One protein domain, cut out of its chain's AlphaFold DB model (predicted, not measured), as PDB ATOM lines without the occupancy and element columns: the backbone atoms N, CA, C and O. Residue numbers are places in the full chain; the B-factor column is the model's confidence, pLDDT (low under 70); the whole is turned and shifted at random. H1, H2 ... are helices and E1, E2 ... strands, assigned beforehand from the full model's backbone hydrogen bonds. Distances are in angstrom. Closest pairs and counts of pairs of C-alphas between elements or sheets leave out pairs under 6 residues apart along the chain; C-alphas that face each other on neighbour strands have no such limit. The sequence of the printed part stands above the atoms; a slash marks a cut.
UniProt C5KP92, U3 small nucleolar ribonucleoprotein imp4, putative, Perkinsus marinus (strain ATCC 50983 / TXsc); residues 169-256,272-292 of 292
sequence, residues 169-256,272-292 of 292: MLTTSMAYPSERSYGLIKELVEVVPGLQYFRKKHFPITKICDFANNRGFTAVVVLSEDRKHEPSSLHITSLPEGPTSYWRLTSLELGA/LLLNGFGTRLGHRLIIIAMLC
ATOM      1  N   MET A 169     286.041  58.186 193.097       92.94
ATOM      2  CA  MET A 169     285.958  57.848 191.688       92.94
ATOM      3  C   MET A 169     286.099  59.110 190.838       92.94
ATOM      4  O   MET A 169     285.208  59.955 190.824       92.94
ATOM      5  N   LEU A 170     287.186  59.219 190.076       94.25
ATOM      6  CA  LEU A 170     287.402  60.313 189.131       94.25
ATOM      7  C   LEU A 170     286.905  59.930 187.738       94.25
ATOM      8  O   LEU A 170     287.305  58.913 187.177       94.25
ATOM      9  N   THR A 171     286.077  60.778 187.142       93.19
ATOM     10  CA  THR A 171     285.592  60.638 185.767       93.19
ATOM     11  C   THR A 171     285.723  61.947 185.000       93.19
ATOM     12  O   THR A 171     285.885  63.018 185.578       93.19
ATOM     13  N   THR A 172     285.644  61.874 183.675       92.38
ATOM     14  CA  THR A 172     285.654  63.048 182.791       92.38
ATOM     15  C   THR A 172     284.277  63.307 182.208       92.38
ATOM     16  O   THR A 172     283.470  62.393 182.082       92.38
ATOM     17  N   SER A 173     283.988  64.544 181.803       84.94
ATOM     18  CA  SER A 173     282.720  64.895 181.151       84.94
ATOM     19  C   SER A 173     282.600  64.297 179.739       84.94
ATOM     20  O   SER A 173     281.529  63.811 179.361       84.94
ATOM     21  N   MET A 174     283.707  64.261 178.988       82.62
ATOM     22  CA  MET A 174     283.795  63.717 177.628       82.62
ATOM     23  C   MET A 174     284.319  62.272 177.624       82.62
ATOM     24  O   MET A 174     285.077  61.878 178.513       82.62
ATOM     25  N   ALA A 175     283.959  61.500 176.590       81.69
ATOM     26  CA  ALA A 175     284.399  60.108 176.442       81.69
ATOM     27  C   ALA A 175     285.904  59.937 176.160       81.69
ATOM     28  O   ALA A 175     286.499  58.886 176.432       81.69
ATOM     29  N   TYR A 176     286.492  60.985 175.587       85.75
ATOM     30  CA  TYR A 176     287.902  61.118 175.264       85.75
ATOM     31  C   TYR A 176     288.352  62.477 175.807       85.75
ATOM     32  O   TYR A 176     287.981  63.496 175.220       85.75
ATOM     33  N   PRO A 177     289.053  62.510 176.949       87.38
ATOM     34  CA  PRO A 177     289.581  63.751 177.489       87.38
ATOM     35  C   PRO A 177     290.813  64.210 176.706       87.38
ATOM     36  O   PRO A 177     291.449  63.421 175.995       87.38
ATOM     37  N   SER A 178     291.118  65.499 176.811       89.50
ATOM     38  CA  SER A 178     292.283  66.102 176.172       89.50
ATOM     39  C   SER A 178     293.585  65.642 176.827       89.50
ATOM     40  O   SER A 178     293.609  65.186 177.970       89.50
ATOM     41  N   GLU A 179     294.700  65.782 176.108       88.62
ATOM     42  CA  GLU A 179     296.032  65.461 176.634       88.62
ATOM     43  C   GLU A 179     296.355  66.260 177.905       88.62
ATOM     44  O   GLU A 179     296.861  65.706 178.879       88.62
ATOM     45  N   ARG A 180     295.967  67.541 177.940       89.38
ATOM     46  CA  ARG A 180     296.177  68.410 179.103       89.38
ATOM     47  C   ARG A 180     295.382  67.937 180.321       89.38
ATOM     48  O   ARG A 180     295.907  67.933 181.430       89.38
ATOM     49  N   SER A 181     294.141  67.499 180.125       90.25
ATOM     50  CA  SER A 181     293.337  66.931 181.211       90.25
ATOM     51  C   SER A 181     293.836  65.569 181.655       90.25
ATOM     52  O   SER A 181     293.765  65.270 182.839       90.25
ATOM     53  N   TYR A 182     294.365  64.747 180.745       91.69
ATOM     54  CA  TYR A 182     295.043  63.508 181.125       91.69
ATOM     55  C   TYR A 182     296.277  63.778 181.989       91.69
ATOM     56  O   TYR A 182     296.488  63.051 182.959       91.69
ATOM     57  N   GLY A 183     297.046  64.830 181.686       91.38
ATOM     58  CA  GLY A 183     298.132  65.307 182.545       91.38
ATOM     59  C   GLY A 183     297.638  65.640 183.953       91.38
ATOM     60  O   GLY A 183     298.151  65.090 184.924       91.38
ATOM     61  N   LEU A 184     296.564  66.430 184.055       91.56
ATOM     62  CA  LEU A 184     295.948  66.770 185.341       91.56
ATOM     63  C   LEU A 184     295.426  65.537 186.095       91.56
ATOM     64  O   LEU A 184     295.634  65.412 187.293       91.56
ATOM     65  N   ILE A 185     294.741  64.619 185.410       92.69
ATOM     66  CA  ILE A 185     294.214  63.385 186.012       92.69
ATOM     67  C   ILE A 185     295.352  62.555 186.603       92.69
ATOM     68  O   ILE A 185     295.203  62.015 187.694       92.69
ATOM     69  N   LYS A 186     296.479  62.454 185.892       91.00
ATOM     70  CA  LYS A 186     297.651  61.728 186.373       91.00
ATOM     71  C   LYS A 186     298.200  62.355 187.658       91.00
ATOM     72  O   LYS A 186     298.403  61.633 188.624       91.00
ATOM     73  N   GLU A 187     298.360  63.677 187.685       90.00
ATOM     74  CA  GLU A 187     298.814  64.408 188.876       90.00
ATOM     75  C   GLU A 187     297.826  64.265 190.045       90.00
ATOM     76  O   GLU A 187     298.236  64.024 191.175       90.00
ATOM     77  N   LEU A 188     296.515  64.323 189.788       89.75
ATOM     78  CA  LEU A 188     295.495  64.144 190.829       89.75
ATOM     79  C   LEU A 188     295.522  62.742 191.445       89.75
ATOM     80  O   LEU A 188     295.347  62.615 192.653       89.75
ATOM     81  N   VAL A 189     295.736  61.699 190.637       90.31
ATOM     82  CA  VAL A 189     295.848  60.311 191.125       90.31
ATOM     83  C   VAL A 189     297.108  60.112 191.972       90.31
ATOM     84  O   VAL A 189     297.100  59.282 192.873       90.31
ATOM     85  N   GLU A 190     298.174  60.867 191.705       87.19
ATOM     86  CA  GLU A 190     299.402  60.835 192.506       87.19
ATOM     87  C   GLU A 190     299.262  61.618 193.826       87.19
ATOM     88  O   GLU A 190     299.850  61.217 194.824       87.19
ATOM     89  N   VAL A 191     298.483  62.708 193.848       87.00
ATOM     90  CA  VAL A 191     298.316  63.579 195.030       87.00
ATOM     91  C   VAL A 191     297.253  63.068 196.006       87.00
ATOM     92  O   VAL A 191     297.425  63.189 197.218       87.00
ATOM     93  N   VAL A 192     296.137  62.540 195.497       86.75
ATOM     94  CA  VAL A 192     294.968  62.192 196.317       86.75
ATOM     95  C   VAL A 192     294.957  60.688 196.615       86.75
ATOM     96  O   VAL A 192     294.777  59.881 195.695       86.75
ATOM     97  N   PRO A 193     295.113  60.270 197.885       85.69
ATOM     98  CA  PRO A 193     295.096  58.858 198.241       85.69
ATOM     99  C   PRO A 193     293.702  58.256 198.008       85.69
ATOM    100  O   PRO A 193     292.684  58.859 198.316       85.69
ATOM    101  N   GLY A 194     293.630  57.039 197.463       85.50
ATOM    102  CA  GLY A 194     292.343  56.357 197.238       85.50
ATOM    103  C   GLY A 194     291.551  56.838 196.010       85.50
ATOM    104  O   GLY A 194     290.463  56.313 195.744       85.50
ATOM    105  N   LEU A 195     292.099  57.769 195.218       90.38
ATOM    106  CA  LEU A 195     291.510  58.239 193.967       90.38
ATOM    107  C   LEU A 195     291.712  57.230 192.825       90.38
ATOM    108  O   LEU A 195     292.831  56.890 192.445       90.38
ATOM    109  N   GLN A 196     290.614  56.780 192.219       91.50
ATOM    110  CA  GLN A 196     290.626  55.859 191.083       91.50
ATOM    111  C   GLN A 196     290.014  56.509 189.847       91.50
ATOM    112  O   GLN A 196     288.851  56.918 189.845       91.50
ATOM    113  N   TYR A 197     290.780  56.563 188.757       93.88
ATOM    114  CA  TYR A 197     290.301  57.095 187.486       93.88
ATOM    115  C   TYR A 197     289.497  56.064 186.685       93.88
ATOM    116  O   TYR A 197     289.971  54.973 186.360       93.88
ATOM    117  N   PHE A 198     288.291  56.458 186.281       92.38
ATOM    118  CA  PHE A 198     287.409  55.714 185.394       92.38
ATOM    119  C   PHE A 198     287.078  56.543 184.160       92.38
ATOM    120  O   PHE A 198     286.463  57.609 184.215       92.38
ATOM    121  N   ARG A 199     287.403  55.997 182.990       90.38
ATOM    122  CA  ARG A 199     287.019  56.615 181.724       90.38
ATOM    123  C   ARG A 199     285.504  56.535 181.531       90.38
ATOM    124  O   ARG A 199     284.938  55.445 181.390       90.38
ATOM    125  N   LYS A 200     284.858  57.699 181.432       86.56
ATOM    126  CA  LYS A 200     283.458  57.813 181.012       86.56
ATOM    127  C   LYS A 200     283.369  57.325 179.568       86.56
ATOM    128  O   LYS A 200     284.000  57.884 178.688       86.56
ATOM    129  N   LYS A 201     282.682  56.213 179.305       85.50
ATOM    130  CA  LYS A 201     282.447  55.726 177.932       85.50
ATOM    131  C   LYS A 201     281.251  56.483 177.335       85.50
ATOM    132  O   LYS A 201     281.331  57.683 177.114       85.50
ATOM    133  N   HIS A 202     280.115  55.811 177.163       86.19
ATOM    134  CA  HIS A 202     278.836  56.417 176.764       86.19
ATOM    135  C   HIS A 202     277.820  56.451 177.918       86.19
ATOM    136  O   HIS A 202     276.618  56.532 177.690       86.19
ATOM    137  N   PHE A 203     278.291  56.350 179.165       91.00
ATOM    138  CA  PHE A 203     277.413  56.292 180.332       91.00
ATOM    139  C   PHE A 203     276.983  57.697 180.779       91.00
ATOM    140  O   PHE A 203     277.843  58.576 180.927       91.00
ATOM    141  N   PRO A 204     275.676  57.928 181.008       91.56
ATOM    142  CA  PRO A 204     275.203  59.155 181.630       91.56
ATOM    143  C   PRO A 204     275.630  59.195 183.101       91.56
ATOM    144  O   PRO A 204     275.792  58.153 183.733       91.56
ATOM    145  N   ILE A 205     275.781  60.401 183.651       90.06
ATOM    146  CA  ILE A 205     276.269  60.607 185.022       90.06
ATOM    147  C   ILE A 205     275.409  59.902 186.079       90.06
ATOM    148  O   ILE A 205     275.952  59.328 187.009       90.06
ATOM    149  N   THR A 206     274.093  59.820 185.880       91.62
ATOM    150  CA  THR A 206     273.188  59.065 186.760       91.62
ATOM    151  C   THR A 206     273.600  57.602 186.898       91.62
ATOM    152  O   THR A 206     273.688  57.090 188.006       91.62
ATOM    153  N   LYS A 207     273.964  56.940 185.793       93.31
ATOM    154  CA  LYS A 207     274.440  55.547 185.831       93.31
ATOM    155  C   LYS A 207     275.824  55.408 186.455       93.31
ATOM    156  O   LYS A 207     276.156  54.341 186.961       93.31
ATOM    157  N   ILE A 208     276.627  56.465 186.392       92.69
ATOM    158  CA  ILE A 208     277.940  56.524 187.032       92.69
ATOM    159  C   ILE A 208     277.765  56.612 188.550       92.69
ATOM    160  O   ILE A 208     278.438  55.872 189.257       92.69
ATOM    161  N   CYS A 209     276.823  57.423 189.037       92.00
ATOM    162  CA  CYS A 209     276.473  57.478 190.457       92.00
ATOM    163  C   CYS A 209     275.899  56.140 190.950       92.00
ATOM    164  O   CYS A 209     276.376  55.624 191.955       92.00
ATOM    165  N   ASP A 210     274.979  55.515 190.199       93.31
ATOM    166  CA  ASP A 210     274.455  54.173 190.521       93.31
ATOM    167  C   ASP A 210     275.599  53.149 190.658       93.31
ATOM    168  O   ASP A 210     275.649  52.335 191.579       93.31
ATOM    169  N   PHE A 211     276.548  53.183 189.720       93.12
ATOM    170  CA  PHE A 211     277.711  52.299 189.713       93.12
ATOM    171  C   PHE A 211     278.667  52.570 190.877       93.12
ATOM    172  O   PHE A 211     279.221  51.625 191.442       93.12
ATOM    173  N   ALA A 212     278.857  53.841 191.222       92.81
ATOM    174  CA  ALA A 212     279.697  54.257 192.328       92.81
ATOM    175  C   ALA A 212     279.099  53.813 193.677       92.81
ATOM    176  O   ALA A 212     279.806  53.211 194.486       92.81
ATOM    177  N   ASN A 213     277.782  53.971 193.853       92.00
ATOM    178  CA  ASN A 213     277.042  53.495 195.025       92.00
ATOM    179  C   ASN A 213     277.165  51.974 195.196       92.00
ATOM    180  O   ASN A 213     277.527  51.496 196.265       92.00
ATOM    181  N   ASN A 214     276.974  51.207 194.118       93.38
ATOM    182  CA  ASN A 214     277.078  49.741 194.155       93.38
ATOM    183  C   ASN A 214     278.480  49.220 194.519       93.38
ATOM    184  O   ASN A 214     278.633  48.052 194.870       93.38
ATOM    185  N   ARG A 215     279.517  50.054 194.386       90.81
ATOM    186  CA  ARG A 215     280.908  49.719 194.724       90.81
ATOM    187  C   ARG A 215     281.377  50.319 196.049       90.81
ATOM    188  O   ARG A 215     282.520  50.071 196.427       90.81
ATOM    189  N   GLY A 216     280.524  51.085 196.729       89.12
ATOM    190  CA  GLY A 216     280.866  51.758 197.980       89.12
ATOM    191  C   GLY A 216     281.914  52.858 197.807       89.12
ATOM    192  O   GLY A 216     282.821  52.964 198.628       89.12
ATOM    193  N   PHE A 217     281.845  53.640 196.722       90.81
ATOM    194  CA  PHE A 217     282.619  54.882 196.632       90.81
ATOM    195  C   PHE A 217     281.983  55.962 197.512       90.81
ATOM    196  O   PHE A 217     280.762  56.108 197.526       90.81
ATOM    197  N   THR A 218     282.817  56.735 198.206       88.69
ATOM    198  CA  THR A 218     282.386  57.829 199.091       88.69
ATOM    199  C   THR A 218     282.157  59.126 198.321       88.69
ATOM    200  O   THR A 218     281.303  59.933 198.680       88.69
ATOM    201  N   ALA A 219     282.892  59.334 197.227       90.00
ATOM    202  CA  ALA A 219     282.753  60.519 196.392       90.00
ATOM    203  C   ALA A 219     282.995  60.214 194.911       90.00
ATOM    204  O   ALA A 219     283.811  59.367 194.537       90.00
ATOM    205  N   VAL A 220     282.296  60.955 194.052       92.19
ATOM    206  CA  VAL A 220     282.535  61.004 192.610       92.19
ATOM    207  C   VAL A 220     283.000  62.400 192.241       92.19
ATOM    208  O   VAL A 220     282.339  63.399 192.522       92.19
ATOM    209  N   VAL A 221     284.127  62.452 191.547       93.44
ATOM    210  CA  VAL A 221     284.691  63.673 190.995       93.44
ATOM    211  C   VAL A 221     284.531  63.635 189.481       93.44
ATOM    212  O   VAL A 221     284.903  62.660 188.825       93.44
ATOM    213  N   VAL A 222     283.963  64.689 188.900       93.12
ATOM    214  CA  VAL A 222     283.798  64.833 187.451       93.12
ATOM    215  C   VAL A 222     284.592  66.035 186.969       93.12
ATOM    216  O   VAL A 222     284.255  67.181 187.263       93.12
ATOM    217  N   LEU A 223     285.627  65.771 186.180       93.81
ATOM    218  CA  LEU A 223     286.406  66.797 185.502       93.81
ATOM    219  C   LEU A 223     285.727  67.178 184.182       93.81
ATOM    220  O   LEU A 223     285.521  66.335 183.301       93.81
ATOM    221  N   SER A 224     285.388  68.453 184.027       91.94
ATOM    222  CA  SER A 224     284.817  68.998 182.800       91.94
ATOM    223  C   SER A 224     285.823  69.862 182.050       91.94
ATOM    224  O   SER A 224     286.520  70.703 182.619       91.94
ATOM    225  N   GLU A 225     285.840  69.677 180.735       90.25
ATOM    226  CA  GLU A 225     286.668  70.427 179.799       90.25
ATOM    227  C   GLU A 225     285.831  71.423 179.010       90.25
ATOM    228  O   GLU A 225     284.664  71.173 178.697       90.25
ATOM    229  N   ASP A 226     286.461  72.531 178.639       89.06
ATOM    230  CA  ASP A 226     285.885  73.493 177.714       89.06
ATOM    231  C   ASP A 226     286.089  73.083 176.252       89.06
ATOM    232  O   ASP A 226     286.889  72.217 175.898       89.06
ATOM    233  N   ARG A 227     285.417  73.808 175.351       83.25
ATOM    234  CA  ARG A 227     285.574  73.657 173.891       83.25
ATOM    235  C   ARG A 227     287.005  73.869 173.391       83.25
ATOM    236  O   ARG A 227     287.308  73.503 172.264       83.25
ATOM    237  N   LYS A 228     287.860  74.498 174.198       84.06
ATOM    238  CA  LYS A 228     289.276  74.725 173.887       84.06
ATOM    239  C   LYS A 228     290.176  73.553 174.289       84.06
ATOM    240  O   LYS A 228     291.386  73.683 174.170       84.06
ATOM    241  N   HIS A 229     289.601  72.431 174.733       84.00
ATOM    242  CA  HIS A 229     290.335  71.253 175.207       84.00
ATOM    243  C   HIS A 229     291.209  71.529 176.442       84.00
ATOM    244  O   HIS A 229     292.239  70.888 176.646       84.00
ATOM    245  N   GLU A 230     290.771  72.465 177.286       88.50
ATOM    246  CA  GLU A 230     291.390  72.777 178.575       88.50
ATOM    247  C   GLU A 230     290.433  72.389 179.715       88.50
ATOM    248  O   GLU A 230     289.222  72.623 179.592       88.50
ATOM    249  N   PRO A 231     290.938  71.800 180.815       91.50
ATOM    250  CA  PRO A 231     290.132  71.521 182.000       91.50
ATOM    251  C   PRO A 231     289.649  72.837 182.621       91.50
ATOM    252  O   PRO A 231     290.441  73.732 182.910       91.50
ATOM    253  N   SER A 232     288.337  72.959 182.804       92.19
ATOM    254  CA  SER A 232     287.684  74.227 183.159       92.19
ATOM    255  C   SER A 232     286.924  74.151 184.473       92.19
ATOM    256  O   SER A 232     286.867  75.123 185.224       92.19
ATOM    257  N   SER A 233     286.340  72.999 184.796       93.50
ATOM    258  CA  SER A 233     285.610  72.841 186.052       93.50
ATOM    259  C   SER A 233     285.711  71.443 186.634       93.50
ATOM    260  O   SER A 233     285.923  70.464 185.920       93.50
ATOM    261  N   LEU A 234     285.557  71.382 187.950       92.81
ATOM    262  CA  LEU A 234     285.587  70.184 188.763       92.81
ATOM    263  C   LEU A 234     284.272  70.106 189.540       92.81
ATOM    264  O   LEU A 234     283.925  71.022 190.284       92.81
ATOM    265  N   HIS A 235     283.530  69.025 189.350       92.88
ATOM    266  CA  HIS A 235     282.344  68.724 190.144       92.88
ATOM    267  C   HIS A 235     282.718  67.661 191.167       92.88
ATOM    268  O   HIS A 235     283.220  66.612 190.776       92.88
ATOM    269  N   ILE A 236     282.473  67.915 192.447       92.19
ATOM    270  CA  ILE A 236     282.692  66.940 193.518       92.19
ATOM    271  C   ILE A 236     281.330  66.645 194.123       92.19
ATOM    272  O   ILE A 236     280.684  67.548 194.658       92.19
ATOM    273  N   THR A 237     280.895  65.397 194.020       91.06
ATOM    274  CA  THR A 237     279.634  64.916 194.576       91.06
ATOM    275  C   THR A 237     279.947  63.850 195.604       91.06
ATOM    276  O   THR A 237     280.568  62.838 195.283       91.06
ATOM    277  N   SER A 238     279.509  64.080 196.834       88.50
ATOM    278  CA  SER A 238     279.596  63.078 197.887       88.50
ATOM    279  C   SER A 238     278.408  62.108 197.764       88.50
ATOM    280  O   SER A 238     277.297  62.523 197.427       88.50
ATOM    281  N   LEU A 239     278.654  60.812 197.934       87.38
ATOM    282  CA  LEU A 239     277.682  59.726 197.764       87.38
ATOM    283  C   LEU A 239     277.438  59.026 199.112       87.38
ATOM    284  O   LEU A 239     278.327  59.054 199.961       87.38
ATOM    285  N   PRO A 240     276.279  58.370 199.334       84.62
ATOM    286  CA  PRO A 240     275.177  58.120 198.393       84.62
ATOM    287  C   PRO A 240     274.230  59.311 198.175       84.62
ATOM    288  O   PRO A 240     273.749  59.497 197.058       84.62
ATOM    289  N   GLU A 241     274.016  60.138 199.198       83.06
ATOM    290  CA  GLU A 241     273.133  61.314 199.173       83.06
ATOM    291  C   GLU A 241     273.844  62.510 199.820       83.06
ATOM    292  O   GLU A 241     273.508  62.974 200.906       83.06
ATOM    293  N   GLY A 242     274.913  62.973 199.176       83.56
ATOM    294  CA  GLY A 242     275.730  64.072 199.670       83.56
ATOM    295  C   GLY A 242     275.599  65.361 198.863       83.56
ATOM    296  O   GLY A 242     275.067  65.378 197.746       83.56
ATOM    297  N   PRO A 243     276.133  66.471 199.401       89.50
ATOM    298  CA  PRO A 243     276.164  67.726 198.680       89.50
ATOM    299  C   PRO A 243     277.063  67.622 197.445       89.50
ATOM    300  O   PRO A 243     278.045  66.876 197.393       89.50
ATOM    301  N   THR A 244     276.726  68.423 196.437       89.75
ATOM    302  CA  THR A 244     277.555  68.605 195.247       89.75
ATOM    303  C   THR A 244     278.168  69.994 195.262       89.75
ATOM    304  O   THR A 244     277.458  70.993 195.364       89.75
ATOM    305  N   SER A 245     279.486  70.061 195.106       91.38
ATOM    306  CA  SER A 245     280.219  71.309 194.927       91.38
ATOM    307  C   SER A 245     280.695  71.447 193.483       91.38
ATOM    308  O   SER A 245     281.138  70.490 192.843       91.38
ATOM    309  N   TYR A 246     280.563  72.660 192.953       93.44
ATOM    310  CA  TYR A 246     281.036  73.029 191.628       93.44
ATOM    311  C   TYR A 246     282.190  74.009 191.761       93.44
ATOM    312  O   TYR A 246     282.018  75.115 192.274       93.44
ATOM    313  N   TRP A 247     283.347  73.615 191.250       92.94
ATOM    314  CA  TRP A 247     284.554  74.422 191.264       92.94
ATOM    315  C   TRP A 247     284.917  74.804 189.844       92.94
ATOM    316  O   TRP A 247     285.042  73.957 188.957       92.94
ATOM    317  N   ARG A 248     285.116  76.097 189.620       94.31
ATOM    318  CA  ARG A 248     285.692  76.588 188.375       94.31
ATOM    319  C   ARG A 248     287.205  76.644 188.529       94.31
ATOM    320  O   ARG A 248     287.711  77.367 189.381       94.31
ATOM    321  N   LEU A 249     287.909  75.919 187.675       91.94
ATOM    322  CA  LEU A 249     289.359  75.951 187.594       91.94
ATOM    323  C   LEU A 249     289.773  77.162 186.754       91.94
ATOM    324  O   LEU A 249     289.320  77.356 185.625       91.94
ATOM    325  N   THR A 250     290.626  78.008 187.317       91.75
ATOM    326  CA  THR A 250     291.216  79.153 186.619       91.75
ATOM    327  C   THR A 250     292.719  79.132 186.812       91.75
ATOM    328  O   THR A 250     293.168  78.917 187.932       91.75
ATOM    329  N   SER A 251     293.479  79.421 185.751       90.44
ATOM    330  CA  SER A 251     294.948  79.462 185.789       90.44
ATOM    331  C   SER A 251     295.596  78.118 186.159       90.44
ATOM    332  O   SER A 251     296.391  78.050 187.091       90.44
ATOM    333  N   LEU A 252     295.257  77.048 185.432       89.50
ATOM    334  CA  LEU A 252     295.875  75.737 185.638       89.50
ATOM    335  C   LEU A 252     297.267  75.661 184.993       89.50
ATOM    336  O   LEU A 252     297.398  75.728 183.766       89.50
ATOM    337  N   GLU A 253     298.273  75.412 185.822       89.50
ATOM    338  CA  GLU A 253     299.626  75.029 185.420       89.50
ATOM    339  C   GLU A 253     299.884  73.601 185.908       89.50
ATOM    340  O   GLU A 253     299.585  73.285 187.058       89.50
ATOM    341  N   LEU A 254     300.373  72.735 185.019       88.50
ATOM    342  CA  LEU A 254     300.721  71.355 185.366       88.50
ATOM    343  C   LEU A 254     302.110  71.319 186.011       88.50
ATOM    344  O   LEU A 254     302.942  72.191 185.748       88.50
ATOM    345  N   GLY A 255     302.409  70.274 186.780       84.12
ATOM    346  CA  GLY A 255     303.722  70.079 187.399       84.12
ATOM    347  C   GLY A 255     304.872  70.058 186.384       84.12
ATOM    348  O   GLY A 255     305.973  70.520 186.682       84.12
ATOM    349  N   ALA A 256     304.602  69.613 185.151       84.50
ATOM    350  CA  ALA A 256     305.558  69.655 184.040       84.50
ATOM    351  C   ALA A 256     305.899  71.081 183.556       84.50
ATOM    352  O   ALA A 256     307.001  71.312 183.058       84.50
ATOM    353  N   LEU A 272     297.573  68.811 204.795       85.88
ATOM    354  CA  LEU A 272     296.637  69.780 204.227       85.88
ATOM    355  C   LEU A 272     296.707  71.111 204.985       85.88
ATOM    356  O   LEU A 272     296.471  71.165 206.190       85.88
ATOM    357  N   LEU A 273     296.966  72.204 204.260       90.62
ATOM    358  CA  LEU A 273     296.898  73.572 204.777       90.62
ATOM    359  C   LEU A 273     295.729  74.317 204.127       90.62
ATOM    360  O   LEU A 273     295.741  74.580 202.923       90.62
ATOM    361  N   LEU A 274     294.736  74.699 204.928       88.25
ATOM    362  CA  LEU A 274     293.528  75.387 204.469       88.25
ATOM    363  C   LEU A 274     293.497  76.804 205.048       88.25
ATOM    364  O   LEU A 274     293.412  76.985 206.258       88.25
ATOM    365  N   ASN A 275     293.551  77.814 204.177       89.81
ATOM    366  CA  ASN A 275     293.641  79.220 204.576       89.81
ATOM    367  C   ASN A 275     292.424  80.021 204.098       89.81
ATOM    368  O   ASN A 275     291.998  79.895 202.953       89.81
ATOM    369  N   GLY A 276     291.914  80.913 204.954       87.19
ATOM    370  CA  GLY A 276     290.902  81.908 204.573       87.19
ATOM    371  C   GLY A 276     289.445  81.426 204.579       87.19
ATOM    372  O   GLY A 276     288.571  82.143 204.095       87.19
ATOM    373  N   PHE A 277     289.157  80.257 205.152       87.56
ATOM    374  CA  PHE A 277     287.802  79.708 205.278       87.56
ATOM    375  C   PHE A 277     287.136  80.095 206.610       87.56
ATOM    376  O   PHE A 277     286.786  79.239 207.409       87.56
ATOM    377  N   GLY A 278     286.968  81.395 206.866       86.56
ATOM    378  CA  GLY A 278     286.422  81.887 208.143       86.56
ATOM    379  C   GLY A 278     284.892  81.940 208.241       86.56
ATOM    380  O   GLY A 278     284.366  82.322 209.280       86.56
ATOM    381  N   THR A 279     284.159  81.625 207.172       87.81
ATOM    382  CA  THR A 279     282.685  81.655 207.165       87.81
ATOM    383  C   THR A 279     282.098  80.271 207.414       87.81
ATOM    384  O   THR A 279     282.731  79.265 207.091       87.81
ATOM    385  N   ARG A 280     280.841  80.199 207.875       84.62
ATOM    386  CA  ARG A 280     280.091  78.924 207.982       84.62
ATOM    387  C   ARG A 280     280.097  78.122 206.671       84.62
ATOM    388  O   ARG A 280     280.284  76.909 206.674       84.62
ATOM    389  N   LEU A 281     279.949  78.801 205.529       86.12
ATOM    390  CA  LEU A 281     280.064  78.163 204.212       86.12
ATOM    391  C   LEU A 281     281.489  77.657 203.950       86.12
ATOM    392  O   LEU A 281     281.659  76.576 203.398       86.12
ATOM    393  N   GLY A 282     282.504  78.423 204.353       88.06
ATOM    394  CA  GLY A 282     283.901  78.027 204.240       88.06
ATOM    395  C   GLY A 282     284.206  76.739 205.005       88.06
ATOM    396  O   GLY A 282     284.805  75.836 204.430       88.06
ATOM    397  N   HIS A 283     283.717  76.615 206.239       83.31
ATOM    398  CA  HIS A 283     283.829  75.388 207.033       83.31
ATOM    399  C   HIS A 283     283.170  74.184 206.338       83.31
ATOM    400  O   HIS A 283     283.793  73.135 206.206       83.31
ATOM    401  N   ARG A 284     281.970  74.343 205.762       83.06
ATOM    402  CA  ARG A 284     281.325  73.269 204.978       83.06
ATOM    403  C   ARG A 284     282.123  72.866 203.735       83.06
ATOM    404  O   ARG A 284     282.198  71.686 203.402       83.06
ATOM    405  N   LEU A 285     282.736  73.831 203.048       86.94
ATOM    406  CA  LEU A 285     283.595  73.553 201.893       86.94
ATOM    407  C   LEU A 285     284.880  72.821 202.295       86.94
ATOM    408  O   LEU A 285     285.319  71.947 201.550       86.94
ATOM    409  N   ILE A 286     285.453  73.141 203.462       86.31
ATOM    410  CA  ILE A 286     286.597  72.412 204.023       86.31
ATOM    411  C   ILE A 286     286.241  70.942 204.212       86.31
ATOM    412  O   ILE A 286     286.990  70.082 203.758       86.31
ATOM    413  N   ILE A 287     285.094  70.655 204.829       81.00
ATOM    414  CA  ILE A 287     284.669  69.279 205.094       81.00
ATOM    415  C   ILE A 287     284.559  68.497 203.774       81.00
ATOM    416  O   ILE A 287     285.089  67.396 203.672       81.00
ATOM    417  N   ILE A 288     283.967  69.089 202.728       81.62
ATOM    418  CA  ILE A 288     283.887  68.462 201.394       81.62
ATOM    419  C   ILE A 288     285.278  68.232 200.786       81.62
ATOM    420  O   ILE A 288     285.497  67.207 200.148       81.62
ATOM    421  N   ALA A 289     286.213  69.169 200.956       76.25
ATOM    422  CA  ALA A 289     287.568  69.041 200.422       76.25
ATOM    423  C   ALA A 289     288.406  67.989 201.168       76.25
ATOM    424  O   ALA A 289     289.213  67.320 200.538       76.25
ATOM    425  N   MET A 290     288.190  67.821 202.478       71.88
ATOM    426  CA  MET A 290     288.858  66.809 203.307       71.88
ATOM    427  C   MET A 290     288.365  65.376 203.049       71.88
ATOM    428  O   MET A 290     289.001  64.429 203.502       71.88
ATOM    429  N   LEU A 291     287.239  65.201 202.345       59.88
ATOM    430  CA  LEU A 291     286.752  63.883 201.921       59.88
ATOM    431  C   LEU A 291     287.540  63.264 200.763       59.88
ATOM    432  O   LEU A 291     287.378  62.067 200.504       59.88
ATOM    433  N   CYS A 292     288.293  64.088 200.033       48.56
ATOM    434  CA  CYS A 292     289.175  63.655 198.960       48.56
ATOM    435  C   CYS A 292     290.561  63.357 199.535       48.56
ATOM    436  O   CYS A 292     291.056  62.234 199.313       48.56
TER     437      CYS A 292
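What this domain is: This is residues 169 to 256 and 272 to 292 of the 292 residues of the protein "U3 small nucleolar ribonucleoprotein imp4, putative" of Perkinsus marinus (strain ATCC 50983 / TXsc) (UniProt C5KP92). A twisted sheet of five strands stands between two helices, H1 on one side and H2 on the other, while H3 only grazes the sheet near E4 and E5. The printed part has 109 residues, with named elements in the order E1 H1 E2 H2 E3 E4 E5 H3; the class is mixed, and the mixed sheet runs E2 E1 E3 E4 E5. The whole is compact, with a radius of gyration of the C-alphas of 14.1 A and spans of 39 by 36 by 24 A.

How they stand to each other: E3, residues 219 to 225, is parallel to E1, residues 169 to 172; N 171 and O 221 are 2.8 A apart, within hydrogen-bond range. E1 is parallel to edge strand E2, residues 195 to 197, with N 170 and O 196 at 2.8 A. E3, E4, residues 231 to 238, and edge strand E5, residues 244 to 248, make a meander of two antiparallel hairpins, with N 222 and O 235 at 2.8 A and N 236 and O 245 at 2.9 A. H1, residues 179 to 191, is on the sheet at a height of 6.4 A; its closest C-alphas to E2 are Val 189 and Leu 195, 5.6 A. E1, H1, E2 form a strand-helix-strand unit, two parallel neighbour strands joined through a helix, with a right-handed crossover. H2, residues 205 to 214, lies over E3 at a height of 9.3 A, along it at 22 degrees on the local plane; the closest C-alphas are Ala 212 and Val 220, 7.3 A. E2, H2, E3 form a split unit, with E1 between the strands, also right-handed. H3, residues 280 to 290, only grazes the sheet with residues 285 to 289; C-alphas Ser 238 of E4 and Ile 288 are closest, 7.7 A. H1, H2 and H3 are apart from each other, and in each every O i to N i+4 pair is within hydrogen-bond range.

Where its parts are: E1 begins at C-alpha 169 (285.958, 57.848, 191.688). E4 is 20.8 A long, E3 19.7 A, H1 18.6 A, H3 15.7 A, H2 14.2 A, E5 13.3 A, E1 10.3 A and E2 6.7 A. H3 ends at C-alpha 290 (288.858, 66.809, 203.307).

The domain as a whole: The C-alphas of His 202 and Gly 278 are farthest apart, 41.1 A. Residues 257 to 271 are not printed, and C-alphas 256 and 272 are 22.1 A apart across this cut, in the link from E5 to H3. Of the links that are printed whole, none is long. Mean pLDDT of the printed part is 88.3; residues 291 to 292 are under 70.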